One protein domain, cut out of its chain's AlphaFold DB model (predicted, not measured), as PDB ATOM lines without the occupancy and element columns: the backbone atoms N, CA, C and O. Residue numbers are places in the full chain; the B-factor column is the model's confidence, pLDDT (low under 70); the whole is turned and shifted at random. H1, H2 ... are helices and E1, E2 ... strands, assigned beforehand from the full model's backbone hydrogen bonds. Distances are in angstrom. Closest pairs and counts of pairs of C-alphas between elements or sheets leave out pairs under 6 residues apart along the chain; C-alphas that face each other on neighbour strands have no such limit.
ATOM      1  N   SER A  67     -42.197  34.615  -7.650       55.00
ATOM      2  CA  SER A  67     -43.465  35.330  -7.702       55.00
ATOM      3  C   SER A  67     -43.883  35.542  -9.156       55.00
ATOM      4  O   SER A  67     -43.144  36.133  -9.942       55.00
ATOM      5  N   MET A  68     -45.099  35.136  -9.505       53.28
ATOM      6  CA  MET A  68     -45.810  35.674 -10.661       53.28
ATOM      7  C   MET A  68     -46.476  36.979 -10.246       53.28
ATOM      8  O   MET A  68     -47.287  36.994  -9.325       53.28
ATOM      9  N   SER A  69     -46.162  38.068 -10.939       56.72
ATOM     10  CA  SER A  69     -46.958  39.292 -10.872       56.72
ATOM     11  C   SER A  69     -47.957  39.296 -12.024       56.72
ATOM     12  O   SER A  69     -47.549  39.283 -13.185       56.72
ATOM     13  N   ALA A  70     -49.245  39.333 -11.715       55.91
ATOM     14  CA  ALA A  70     -50.298  39.624 -12.673       55.91
ATOM     15  C   ALA A  70     -50.649  41.111 -12.569       55.91
ATOM     16  O   ALA A  70     -51.009  41.595 -11.497       55.91
ATOM     17  N   LEU A  71     -50.529  41.830 -13.681       54.47
ATOM     18  CA  LEU A  71     -50.980  43.211 -13.798       54.47
ATOM     19  C   LEU A  71     -52.331  43.215 -14.517       54.47
ATOM     20  O   LEU A  71     -52.411  42.809 -15.675       54.47
ATOM     21  N   ALA A  72     -53.373  43.691 -13.848       54.62
ATOM     22  CA  ALA A  72     -54.661  43.993 -14.449       54.62
ATOM     23  C   ALA A  72     -54.805  45.508 -14.602       54.62
ATOM     24  O   ALA A  72     -54.650  46.266 -13.646       54.62
ATOM     25  N   GLY A  73     -55.086  45.951 -15.823       54.81
ATOM     26  CA  GLY A  73     -55.484  47.322 -16.113       54.81
ATOM     27  C   GLY A  73     -56.955  47.334 -16.492       54.81
ATOM     28  O   GLY A  73     -57.342  46.691 -17.464       54.81
ATOM     29  N   GLU A  74     -57.770  48.075 -15.752       57.50
ATOM     30  CA  GLU A  74     -59.174  48.294 -16.076       57.50
ATOM     31  C   GLU A  74     -59.416  49.767 -16.373       57.50
ATOM     32  O   GLU A  74     -59.014  50.663 -15.629       57.50
ATOM     33  N   THR A  75     -60.103  50.020 -17.478       54.09
ATOM     34  CA  THR A  75     -60.594  51.344 -17.847       54.09
ATOM     35  C   THR A  75     -62.108  51.263 -17.916       54.09
ATOM     36  O   THR A  75     -62.646  50.549 -18.763       54.09
ATOM     37  N   SER A  76     -62.813  51.971 -17.033       54.47
ATOM     38  CA  SER A  76     -64.267  52.103 -17.121       54.47
ATOM     39  C   SER A  76     -64.659  53.509 -17.558       54.47
ATOM     40  O   SER A  76     -64.127  54.521 -17.094       54.47
ATOM     41  N   ILE A  77     -65.599  53.553 -18.502       56.03
ATOM     42  CA  ILE A  77     -66.231  54.772 -18.996       56.03
ATOM     43  C   ILE A  77     -67.716  54.627 -18.690       56.03
ATOM     44  O   ILE A  77     -68.365  53.713 -19.195       56.03
ATOM     45  N   SER A  78     -68.249  55.509 -17.847       50.28
ATOM     46  CA  SER A  78     -69.681  55.556 -17.540       50.28
ATOM     47  C   SER A  78     -70.281  56.868 -18.046       50.28
ATOM     48  O   SER A  78     -69.712  57.942 -17.824       50.28
ATOM     49  N   VAL A  79     -71.417  56.772 -18.746       47.19
ATOM     50  CA  VAL A  79     -72.197  57.906 -19.262       47.19
ATOM     51  C   VAL A  79     -73.665  57.657 -18.916       47.19
ATOM     52  O   VAL A  79     -74.277  56.747 -19.468       47.19
ATOM     53  N   PRO A  80     -74.224  58.451 -17.987       49.06
ATOM     54  CA  PRO A  80     -75.193  59.456 -18.425       49.06
ATOM     55  C   PRO A  80     -74.898  60.841 -17.815       49.06
ATOM     56  O   PRO A  80     -74.737  61.006 -16.607       49.06
ATOM     57  N   ASN A  81     -74.816  61.860 -18.677       46.56
ATOM     58  CA  ASN A  81     -74.634  63.298 -18.396       46.56
ATOM     59  C   ASN A  81     -73.312  63.803 -17.776       46.56
ATOM     60  O   ASN A  81     -73.104  65.017 -17.774       46.56
ATOM     61  N   LYS A  82     -72.375  62.948 -17.343       47.69
ATOM     62  CA  LYS A  82     -70.966  63.326 -17.074       47.69
ATOM     63  C   LYS A  82     -70.040  62.156 -17.411       47.69
ATOM     64  O   LYS A  82     -70.251  61.066 -16.895       47.69
ATOM     65  N   ILE A  83     -69.019  62.377 -18.246       49.56
ATOM     66  CA  ILE A  83     -68.006  61.358 -18.565       49.56
ATOM     67  C   ILE A  83     -67.193  61.095 -17.294       49.56
ATOM     68  O   ILE A  83     -66.402  61.944 -16.880       49.56
ATOM     69  N   LYS A  84     -67.396  59.938 -16.664       47.56
ATOM     70  CA  LYS A  84     -66.507  59.442 -15.608       47.56
ATOM     71  C   LYS A  84     -65.563  58.427 -16.238       47.56
ATOM     72  O   LYS A  84     -66.007  57.357 -16.645       47.56
ATOM     73  N   LEU A  85     -64.294  58.809 -16.353       48.56
ATOM     74  CA  LEU A  85     -63.197  57.932 -16.750       48.56
ATOM     75  C   LEU A  85     -62.496  57.465 -15.474       48.56
ATOM     76  O   LEU A  85     -61.966  58.295 -14.736       48.56
ATOM     77  N   ALA A  86     -62.514  56.163 -15.211       54.16
ATOM     78  CA  ALA A  86     -61.759  55.560 -14.122       54.16
ATOM     79  C   ALA A  86     -60.734  54.587 -14.709       54.16
ATOM     80  O   ALA A  86     -61.106  53.611 -15.358       54.16
ATOM     81  N   ASN A  87     -59.453  54.870 -14.473       50.56
ATOM     82  CA  ASN A  87     -58.352  53.961 -14.769       50.56
ATOM     83  C   ASN A  87     -57.891  53.340 -13.453       50.56
ATOM     84  O   ASN A  87     -57.505  54.066 -12.537       50.56
ATOM     85  N   ALA A  88     -57.927  52.016 -13.367       56.22
ATOM     86  CA  ALA A  88     -57.391  51.256 -12.251       56.22
ATOM     87  C   ALA A  88     -56.293  50.332 -12.780       56.22
ATOM     88  O   ALA A  88     -56.550  49.489 -13.635       56.22
ATOM     89  N   PHE A  89     -55.069  50.504 -12.284       57.03
ATOM     90  CA  PHE A  89     -53.991  49.540 -12.472       57.03
ATOM     91  C   PHE A  89     -53.821  48.786 -11.167       57.03
ATOM     92  O   PHE A  89     -53.686  49.402 -10.109       57.03
ATOM     93  N   GLN A  90     -53.846  47.466 -11.241       58.56
ATOM     94  CA  GLN A  90     -53.703  46.604 -10.090       58.56
ATOM     95  C   GLN A  90     -52.682  45.530 -10.384       58.56
ATOM     96  O   GLN A  90     -52.767  44.817 -11.379       58.56
ATOM     97  N   GLU A  91     -51.752  45.377  -9.460       55.97
ATOM     98  CA  GLU A  91     -50.783  44.310  -9.501       55.97
ATOM     99  C   GLU A  91     -51.050  43.323  -8.365       55.97
ATOM    100  O   GLU A  91     -51.023  43.687  -7.191       55.97
ATOM    101  N   GLY A  92     -51.335  42.072  -8.716       53.06
ATOM    102  CA  GLY A  92     -51.356  40.955  -7.782       53.06
ATOM    103  C   GLY A  92     -50.073  40.152  -7.931       53.06
ATOM    104  O   GLY A  92     -49.814  39.606  -8.999       53.06
ATOM    105  N   ALA A  93     -49.273  40.055  -6.872       53.06
ATOM    106  CA  ALA A  93     -48.164  39.113  -6.816       53.06
ATOM    107  C   ALA A  93     -48.636  37.832  -6.131       53.06
ATOM    108  O   ALA A  93     -49.182  37.877  -5.028       53.06
ATOM    109  N   ALA A  94     -48.415  36.688  -6.767       55.34
ATOM    110  CA  ALA A  94     -48.643  35.407  -6.135       55.34
ATOM    111  C   ALA A  94     -47.553  34.395  -6.440       55.34
ATOM    112  O   ALA A  94     -46.734  34.533  -7.342       55.34
ATOM    113  N   TYR A  95     -47.527  33.380  -5.601       56.22
ATOM    114  CA  TYR A  95     -46.502  32.367  -5.571       56.22
ATOM    115  C   TYR A  95     -46.809  31.268  -6.616       56.22
ATOM    116  O   TYR A  95     -47.903  30.733  -6.609       56.22
ATOM    117  N   THR A  96     -45.882  30.841  -7.480       54.84
ATOM    118  CA  THR A  96     -46.205  29.882  -8.574       54.84
ATOM    119  C   THR A  96     -46.037  28.385  -8.288       54.84
ATOM    120  O   THR A  96     -46.373  27.563  -9.136       54.84
ATOM    121  N   GLY A  97     -45.539  27.993  -7.117       56.00
ATOM    122  CA  GLY A  97     -45.288  26.593  -6.738       56.00
ATOM    123  C   GLY A  97     -45.245  26.331  -5.223       56.00
ATOM    124  O   GLY A  97     -45.814  27.065  -4.427       56.00
ATOM    125  N   LEU A  98     -44.554  25.281  -4.795       57.19
ATOM    126  CA  LEU A  98     -44.262  25.004  -3.384       57.19
ATOM    127  C   LEU A  98     -42.829  25.487  -3.074       57.19
ATOM    128  O   LEU A  98     -41.885  24.799  -3.450       57.19
ATOM    129  N   ARG A  99     -42.628  26.653  -2.416       63.88
ATOM    130  CA  ARG A  99     -41.311  26.976  -1.794       63.88
ATOM    131  C   ARG A  99     -41.341  26.296  -0.454       63.88
ATOM    132  O   ARG A  99     -42.092  26.687   0.439       63.88
ATOM    133  N   THR A 100     -40.436  25.365  -0.293       69.38
ATOM    134  CA  THR A 100     -39.914  25.044   1.016       69.38
ATOM    135  C   THR A 100     -38.815  26.046   1.359       69.38
ATOM    136  O   THR A 100     -38.132  26.588   0.481       69.38
ATOM    137  N   GLN A 101     -38.657  26.342   2.648       70.88
ATOM    138  CA  GLN A 101     -37.603  27.247   3.119       70.88
ATOM    139  C   GLN A 101     -36.210  26.712   2.735       70.88
ATOM    140  O   GLN A 101     -35.308  27.488   2.425       70.88
ATOM    141  N   SER A 102     -36.058  25.386   2.664       72.81
ATOM    142  CA  SER A 102     -34.814  24.704   2.304       72.81
ATOM    143  C   SER A 102     -34.386  24.973   0.859       72.81
ATOM    144  O   SER A 102     -33.222  25.293   0.621       72.81
ATOM    145  N   ILE A 103     -35.307  24.902  -0.112       74.75
ATOM    146  CA  ILE A 103     -34.988  25.183  -1.523       74.75
ATOM    147  C   ILE A 103     -34.550  26.639  -1.706       74.75
ATOM    148  O   ILE A 103     -33.639  26.916  -2.489       74.75
ATOM    149  N   GLN A 104     -35.154  27.571  -0.968       79.88
ATOM    150  CA  GLN A 104     -34.760  28.974  -1.038       79.88
ATOM    151  C   GLN A 104     -33.324  29.183  -0.542       79.88
ATOM    152  O   GLN A 104     -32.508  29.722  -1.286       79.88
ATOM    153  N   ILE A 105     -32.982  28.638   0.630       82.19
ATOM    154  CA  ILE A 105     -31.616  28.687   1.175       82.19
ATOM    155  C   ILE A 105     -30.596  28.094   0.191       82.19
ATOM    156  O   ILE A 105     -29.505  28.637   0.025       82.19
ATOM    157  N   LEU A 106     -30.934  26.988  -0.479       82.44
ATOM    158  CA  LEU A 106     -30.037  26.350  -1.445       82.44
ATOM    159  C   LEU A 106     -29.778  27.212  -2.681       82.44
ATOM    160  O   LEU A 106     -28.641  27.278  -3.146       82.44
ATOM    161  N   ARG A 107     -30.807  27.861  -3.227       84.06
ATOM    162  CA  ARG A 107     -30.649  28.734  -4.398       84.06
ATOM    163  C   ARG A 107     -29.856  29.987  -4.073       84.06
ATOM    164  O   ARG A 107     -28.974  30.353  -4.846       84.06
ATOM    165  N   ASP A 108     -30.117  30.576  -2.912       86.69
ATOM    166  CA  ASP A 108     -29.345  31.711  -2.415       86.69
ATOM    167  C   ASP A 108     -27.886  31.281  -2.190       86.69
ATOM    168  O   ASP A 108     -26.953  31.975  -2.584       86.69
ATOM    169  N   GLY A 109     -27.667  30.074  -1.656       87.88
ATOM    170  CA  GLY A 109     -26.345  29.467  -1.515       87.88
ATOM    171  C   GLY A 109     -25.609  29.273  -2.846       87.88
ATOM    172  O   GLY A 109     -24.430  29.606  -2.938       87.88
ATOM    173  N   MET A 110     -26.288  28.783  -3.890       89.00
ATOM    174  CA  MET A 110     -25.704  28.612  -5.229       89.00
ATOM    175  C   MET A 110     -25.351  29.947  -5.891       89.00
ATOM    176  O   MET A 110     -24.303  30.054  -6.530       89.00
ATOM    177  N   PHE A 111     -26.189  30.972  -5.721       90.19
ATOM    178  CA  PHE A 111     -25.883  32.313  -6.212       90.19
ATOM    179  C   PHE A 111     -24.654  32.893  -5.505       90.19
ATOM    180  O   PHE A 111     -23.692  33.276  -6.172       90.19
ATOM    181  N   ARG A 112     -24.609  32.828  -4.167       91.25
ATOM    182  CA  ARG A 112     -23.446  33.279  -3.380       91.25
ATOM    183  C   ARG A 112     -22.175  32.491  -3.694       91.25
ATOM    184  O   ARG A 112     -21.079  33.047  -3.672       91.25
ATOM    185  N   LEU A 113     -22.299  31.206  -4.025       93.25
ATOM    186  CA  LEU A 113     -21.178  30.393  -4.494       93.25
ATOM    187  C   LEU A 113     -20.622  30.922  -5.827       93.25
ATOM    188  O   LEU A 113     -19.406  30.993  -6.007       93.25
ATOM    189  N   CYS A 114     -21.501  31.314  -6.749       91.50
ATOM    190  CA  CYS A 114     -21.107  31.918  -8.017       91.50
ATOM    191  C   CYS A 114     -20.409  33.271  -7.799       91.50
ATOM    192  O   CYS A 114     -19.364  33.515  -8.399       91.50
ATOM    193  N   GLU A 115     -20.903  34.112  -6.885       90.75
ATOM    194  CA  GLU A 115     -20.241  35.369  -6.498       90.75
ATOM    195  C   GLU A 115     -18.846  35.133  -5.892       90.75
ATOM    196  O   GLU A 115     -17.880  35.826  -6.228       90.75
ATOM    197  N   ALA A 116     -18.702  34.118  -5.033       91.62
ATOM    198  CA  ALA A 116     -17.410  33.731  -4.468       91.62
ATOM    199  C   ALA A 116     -16.421  33.283  -5.560       91.62
ATOM    200  O   ALA A 116     -15.240  33.626  -5.514       91.62
ATOM    201  N   TYR A 117     -16.893  32.547  -6.571       91.06
ATOM    202  CA  TYR A 117     -16.065  32.162  -7.715       91.06
ATOM    203  C   TYR A 117     -15.713  33.365  -8.600       91.06
ATOM    204  O   TYR A 117     -14.558  33.537  -8.999       91.06
ATOM    205  N   MET A 118     -16.687  34.242  -8.847       88.06
ATOM    206  CA  MET A 118     -16.522  35.464  -9.633       88.06
ATOM    207  C   MET A 118     -15.485  36.410  -9.016       88.06
ATOM    208  O   MET A 118     -14.612  36.916  -9.721       88.06
ATOM    209  N   SER A 119     -15.541  36.608  -7.699       88.50
ATOM    210  CA  SER A 119     -14.577  37.417  -6.939       88.50
ATOM    211  C   SER A 119     -13.197  36.765  -6.812       88.50
ATOM    212  O   SER A 119     -12.240  37.424  -6.414       88.50
ATOM    213  N   GLY A 120     -13.069  35.482  -7.167       87.38
ATOM    214  CA  GLY A 120     -11.835  34.714  -7.020       87.38
ATOM    215  C   GLY A 120     -11.555  34.245  -5.589       87.38
ATOM    216  O   GLY A 120     -10.465  33.738  -5.338       87.38
ATOM    217  N   ALA A 121     -12.516  34.374  -4.667       89.69
ATOM    218  CA  ALA A 121     -12.409  33.838  -3.307       89.69
ATOM    219  C   ALA A 121     -12.321  32.301  -3.290       89.69
ATOM    220  O   ALA A 121     -11.738  31.723  -2.375       89.69
ATOM    221  N   ILE A 122     -12.881  31.647  -4.313       91.06
ATOM    222  CA  ILE A 122     -12.729  30.213  -4.568       91.06
ATOM    223  C   ILE A 122     -12.225  29.970  -5.989       91.06
ATOM    224  O   ILE A 122     -12.470  30.748  -6.916       91.06
ATOM    225  N   ASP A 123     -11.507  28.868  -6.164       87.12
ATOM    226  CA  ASP A 123     -10.984  28.431  -7.450       87.12
ATOM    227  C   ASP A 123     -11.982  27.534  -8.207       87.12
ATOM    228  O   ASP A 123     -13.028  27.145  -7.686       87.12
ATOM    229  N   GLU A 124     -11.663  27.204  -9.461       86.00
ATOM    230  CA  GLU A 124     -12.533  26.412 -10.343       86.00
ATOM    231  C   GLU A 124     -12.812  25.011  -9.774       86.00
ATOM    232  O   GLU A 124     -13.932  24.505  -9.893       86.00
ATOM    233  N   SER A 125     -11.835  24.407  -9.085       83.69
ATOM    234  CA  SER A 125     -12.019  23.088  -8.483       83.69
ATOM    235  C   SER A 125     -12.939  23.115  -7.270       83.69
ATOM    236  O   SER A 125     -13.874  22.311  -7.193       83.69
ATOM    237  N   SER A 126     -12.738  24.077  -6.365       86.19
ATOM    238  CA  SER A 126     -13.603  24.270  -5.201       86.19
ATOM    239  C   SER A 126     -15.016  24.652  -5.621       86.19
ATOM    240  O   SER A 126     -15.979  24.131  -5.061       86.19
ATOM    241  N   TYR A 127     -15.156  25.492  -6.653       90.69
ATOM    242  CA  TYR A 127     -16.453  25.836  -7.228       90.69
ATOM    243  C   TYR A 127     -17.179  24.589  -7.746       90.69
ATOM    244  O   TYR A 127     -18.317  24.329  -7.351       90.69
ATOM    245  N   GLY A 128     -16.510  23.764  -8.558       88.19
ATOM    246  CA  GLY A 128     -17.090  22.522  -9.074       88.19
ATOM    247  C   GLY A 128     -17.452  21.516  -7.975       88.19
ATOM    248  O   GLY A 128     -18.473  20.833  -8.074       88.19
ATOM    249  N   LEU A 129     -16.647  21.423  -6.913       89.50
ATOM    250  CA  LEU A 129     -16.918  20.545  -5.774       89.50
ATOM    251  C   LEU A 129     -18.134  21.013  -4.966       89.50
ATOM    252  O   LEU A 129     -19.063  20.235  -4.746       89.50
ATOM    253  N   LEU A 130     -18.151  22.287  -4.571       90.81
ATOM    254  CA  LEU A 130     -19.245  22.873  -3.804       90.81
ATOM    255  C   LEU A 130     -20.552  22.825  -4.594       90.81
ATOM    256  O   LEU A 130     -21.582  22.462  -4.031       90.81
ATOM    257  N   LEU A 131     -20.515  23.084  -5.905       89.88
ATOM    258  CA  LEU A 131     -21.690  22.985  -6.769       89.88
ATOM    259  C   LEU A 131     -22.282  21.566  -6.765       89.88
ATOM    260  O   LEU A 131     -23.493  21.409  -6.604       89.88
ATOM    261  N   ARG A 132     -21.442  20.528  -6.868       87.50
ATOM    262  CA  ARG A 132     -21.885  19.126  -6.762       87.50
ATOM    263  C   ARG A 132     -22.480  18.814  -5.390       87.50
ATOM    264  O   ARG A 132     -23.505  18.138  -5.314       87.50
ATOM    265  N   ARG A 133     -21.878  19.323  -4.310       87.75
ATOM    266  CA  ARG A 133     -22.403  19.156  -2.947       87.75
ATOM    267  C   ARG A 133     -23.774  19.824  -2.792       87.75
ATOM    268  O   ARG A 133     -24.696  19.194  -2.281       87.75
ATOM    269  N   TYR A 134     -23.954  21.039  -3.311       88.56
ATOM    270  CA  TYR A 134     -25.259  21.710  -3.326       88.56
ATOM    271  C   TYR A 134     -26.308  20.936  -4.135       88.56
ATOM    272  O   TYR A 134     -27.444  20.818  -3.682       88.56
ATOM    273  N   GLN A 135     -25.947  20.365  -5.289       85.62
ATOM    274  CA  GLN A 135     -26.856  19.529  -6.086       85.62
ATOM    275  C   GLN A 135     -27.286  18.259  -5.338       85.62
ATOM    276  O   GLN A 135     -28.473  17.935  -5.324       85.62
ATOM    277  N   LYS A 136     -26.358  17.562  -4.667       84.94
ATOM    278  CA  LYS A 136     -26.683  16.388  -3.837       84.94
ATOM    279  C   LYS A 136     -27.611  16.760  -2.680       84.94
ATOM    280  O   LYS A 136     -28.643  16.121  -2.496       84.94
ATOM    281  N   ASN A 137     -27.293  17.838  -1.964       84.19
ATOM    282  CA  ASN A 137     -28.122  18.349  -0.871       84.19
ATOM    283  C   ASN A 137     -29.518  18.771  -1.353       84.19
ATOM    284  O   ASN A 137     -30.493  18.585  -0.634       84.19
ATOM    285  N   MET A 138     -29.632  19.297  -2.575       82.56
ATOM    286  CA  MET A 138     -30.915  19.650  -3.183       82.56
ATOM    287  C   MET A 138     -31.787  18.425  -3.438       82.56
ATOM    288  O   MET A 138     -32.957  18.432  -3.070       82.56
ATOM    289  N   VAL A 139     -31.224  17.364  -4.020       81.94
ATOM    290  CA  VAL A 139     -31.954  16.104  -4.220       81.94
ATOM    291  C   VAL A 139     -32.371  15.504  -2.873       81.94
ATOM    292  O   VAL A 139     -33.502  15.038  -2.752       81.94
ATOM    293  N   ALA A 140     -31.505  15.584  -1.853       81.88
ATOM    294  CA  ALA A 140     -31.824  15.181  -0.481       81.88
ATOM    295  C   ALA A 140     -33.054  15.908   0.046       81.88
ATOM    296  O   ALA A 140     -34.024  15.282   0.450       81.88
ATOM    297  N   LEU A 141     -32.994  17.240   0.043       79.38
ATOM    298  CA  LEU A 141     -34.013  18.086   0.635       79.38
ATOM    299  C   LEU A 141     -35.327  17.942  -0.121       79.38
ATOM    300  O   LEU A 141     -36.359  17.814   0.521       79.38
ATOM    301  N   LEU A 142     -35.290  17.828  -1.450       76.00
ATOM    302  CA  LEU A 142     -36.479  17.537  -2.246       76.00
ATOM    303  C   LEU A 142     -37.080  16.173  -1.883       76.00
ATOM    304  O   LEU A 142     -38.287  16.081  -1.695       76.00
ATOM    305  N   ALA A 143     -36.264  15.125  -1.748       74.44
ATOM    306  CA  ALA A 143     -36.747  13.808  -1.344       74.44
ATOM    307  C   ALA A 143     -37.347  13.833   0.069       74.44
ATOM    308  O   ALA A 143     -38.442  13.318   0.271       74.44
ATOM    309  N   ILE A 144     -36.673  14.477   1.027       75.50
ATOM    310  CA  ILE A 144     -37.175  14.659   2.394       75.50
ATOM    311  C   ILE A 144     -38.501  15.400   2.353       75.50
ATOM    312  O   ILE A 144     -39.463  14.931   2.932       75.50
ATOM    313  N   GLU A 145     -38.596  16.498   1.614       73.75
ATOM    314  CA  GLU A 145     -39.818  17.291   1.513       73.75
ATOM    315  C   GLU A 145     -40.976  16.494   0.908       73.75
ATOM    316  O   GLU A 145     -42.068  16.519   1.467       73.75
ATOM    317  N   GLN A 146     -40.743  15.715  -0.155       70.00
ATOM    318  CA  GLN A 146     -41.768  14.819  -0.709       70.00
ATOM    319  C   GLN A 146     -42.199  13.724   0.281       70.00
ATOM    320  O   GLN A 146     -43.356  13.310   0.273       70.00
ATOM    321  N   LEU A 147     -41.283  13.258   1.134       69.50
ATOM    322  CA  LEU A 147     -41.530  12.203   2.119       69.50
ATOM    323  C   LEU A 147     -42.161  12.727   3.423       69.50
ATOM    324  O   LEU A 147     -42.953  12.026   4.043       69.50
ATOM    325  N   THR A 148     -41.833  13.953   3.844       69.38
ATOM    326  CA  THR A 148     -42.290  14.560   5.109       69.38
ATOM    327  C   THR A 148     -43.512  15.456   4.958       69.38
ATOM    328  O   THR A 148     -44.128  15.808   5.960       69.38
ATOM    329  N   ALA A 149     -43.851  15.882   3.738       56.09
ATOM    330  CA  ALA A 149     -44.854  16.914   3.532       56.09
ATOM    331  C   ALA A 149     -45.751  16.650   2.316       56.09
ATOM    332  O   ALA A 149     -45.470  17.055   1.192       56.09
ATOM    333  N   THR A 150     -46.958  16.153   2.601       47.53
ATOM    334  CA  THR A 150     -48.185  16.469   1.847       47.53
ATOM    335  C   THR A 150     -48.627  17.915   2.139       47.53
ATOM    336  O   THR A 150     -49.788  18.177   2.447       47.53
ATOM    337  N   ILE A 151     -47.711  18.891   2.104       47.31
ATOM    338  CA  ILE A 151     -48.103  20.300   2.210       47.31
ATOM    339  C   ILE A 151     -48.633  20.681   0.833       47.31
ATOM    340  O   ILE A 151     -47.881  20.951  -0.098       47.31
ATOM    341  N   LYS A 152     -49.957  20.656   0.677       45.69
ATOM    342  CA  LYS A 152     -50.617  21.258  -0.479       45.69
ATOM    343  C   LYS A 152     -50.369  22.761  -0.375       45.69
ATOM    344  O   LYS A 152     -50.876  23.393   0.551       45.69
ATOM    345  N   ALA A 153     -49.587  23.340  -1.286       47.16
ATOM    346  CA  ALA A 153     -49.559  24.794  -1.381       47.16
ATOM    347  C   ALA A 153     -50.993  25.237  -1.681       47.16
ATOM    348  O   ALA A 153     -51.614  24.659  -2.584       47.16
ATOM    349  N   PRO A 154     -51.547  26.213  -0.944       46.75
ATOM    350  CA  PRO A 154     -52.791  26.819  -1.369       46.75
ATOM    351  C   PRO A 154     -52.555  27.347  -2.784       46.75
ATOM    352  O   PRO A 154     -51.622  28.119  -3.006       46.75
TER     353      PRO A 154
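What this domain is: This is residues 67 to 154 of the 352 residues of an uncharacterized protein of Vibrio mangrovi (UniProt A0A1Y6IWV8). A long, two-stranded hairpin of E1 and E2 makes one end of this flat model, and a helical hairpin, with H1 and H2 side by side, makes the other. The printed part has 88 residues, in order E1, E2, H1, H2; the sheet is E1 - E2, antiparallel, and the class is mixed. The whole is extended, with a radius of gyration of the C-alphas of 23.0 A and spans of 75 by 38 by 12 A.

Where its parts are: Find C-alpha 67 at (-43.465, 35.330, -7.702); from there E1, residues 67 to 78, runs 34.5 A. E2, residues 84 to 95, covers 35.1 A. H1, residues 101 to 118, covers 26.0 A, and H2, residues 124 to 148, runs 35.6 A to C-alpha 148 at (-42.290, 14.560, 5.109).

How they stand to each other: In the hairpin of E1 and E2, antiparallel at 166 degrees, look at N 72 and O 90, 2.8 A apart, within hydrogen-bond range. E1 is apart from H1 and H2, and E2 from H2. H1 and H2, a helical hairpin, touch, closest at the C-alphas of Tyr 117 and Tyr 127, 6.4 A, at a shallow tilt of 5 degrees, opposite ways. In both helices every O i to N i+4 pair is within hydrogen-bond range.

The domain as a whole: The C-alphas farthest apart, Asn 81 and Ser 125, are 75.1 A apart. The printed part has no cut, and its three links are tight. Look for pLDDT under 70 at residues 67 to 100 and 147 to 154.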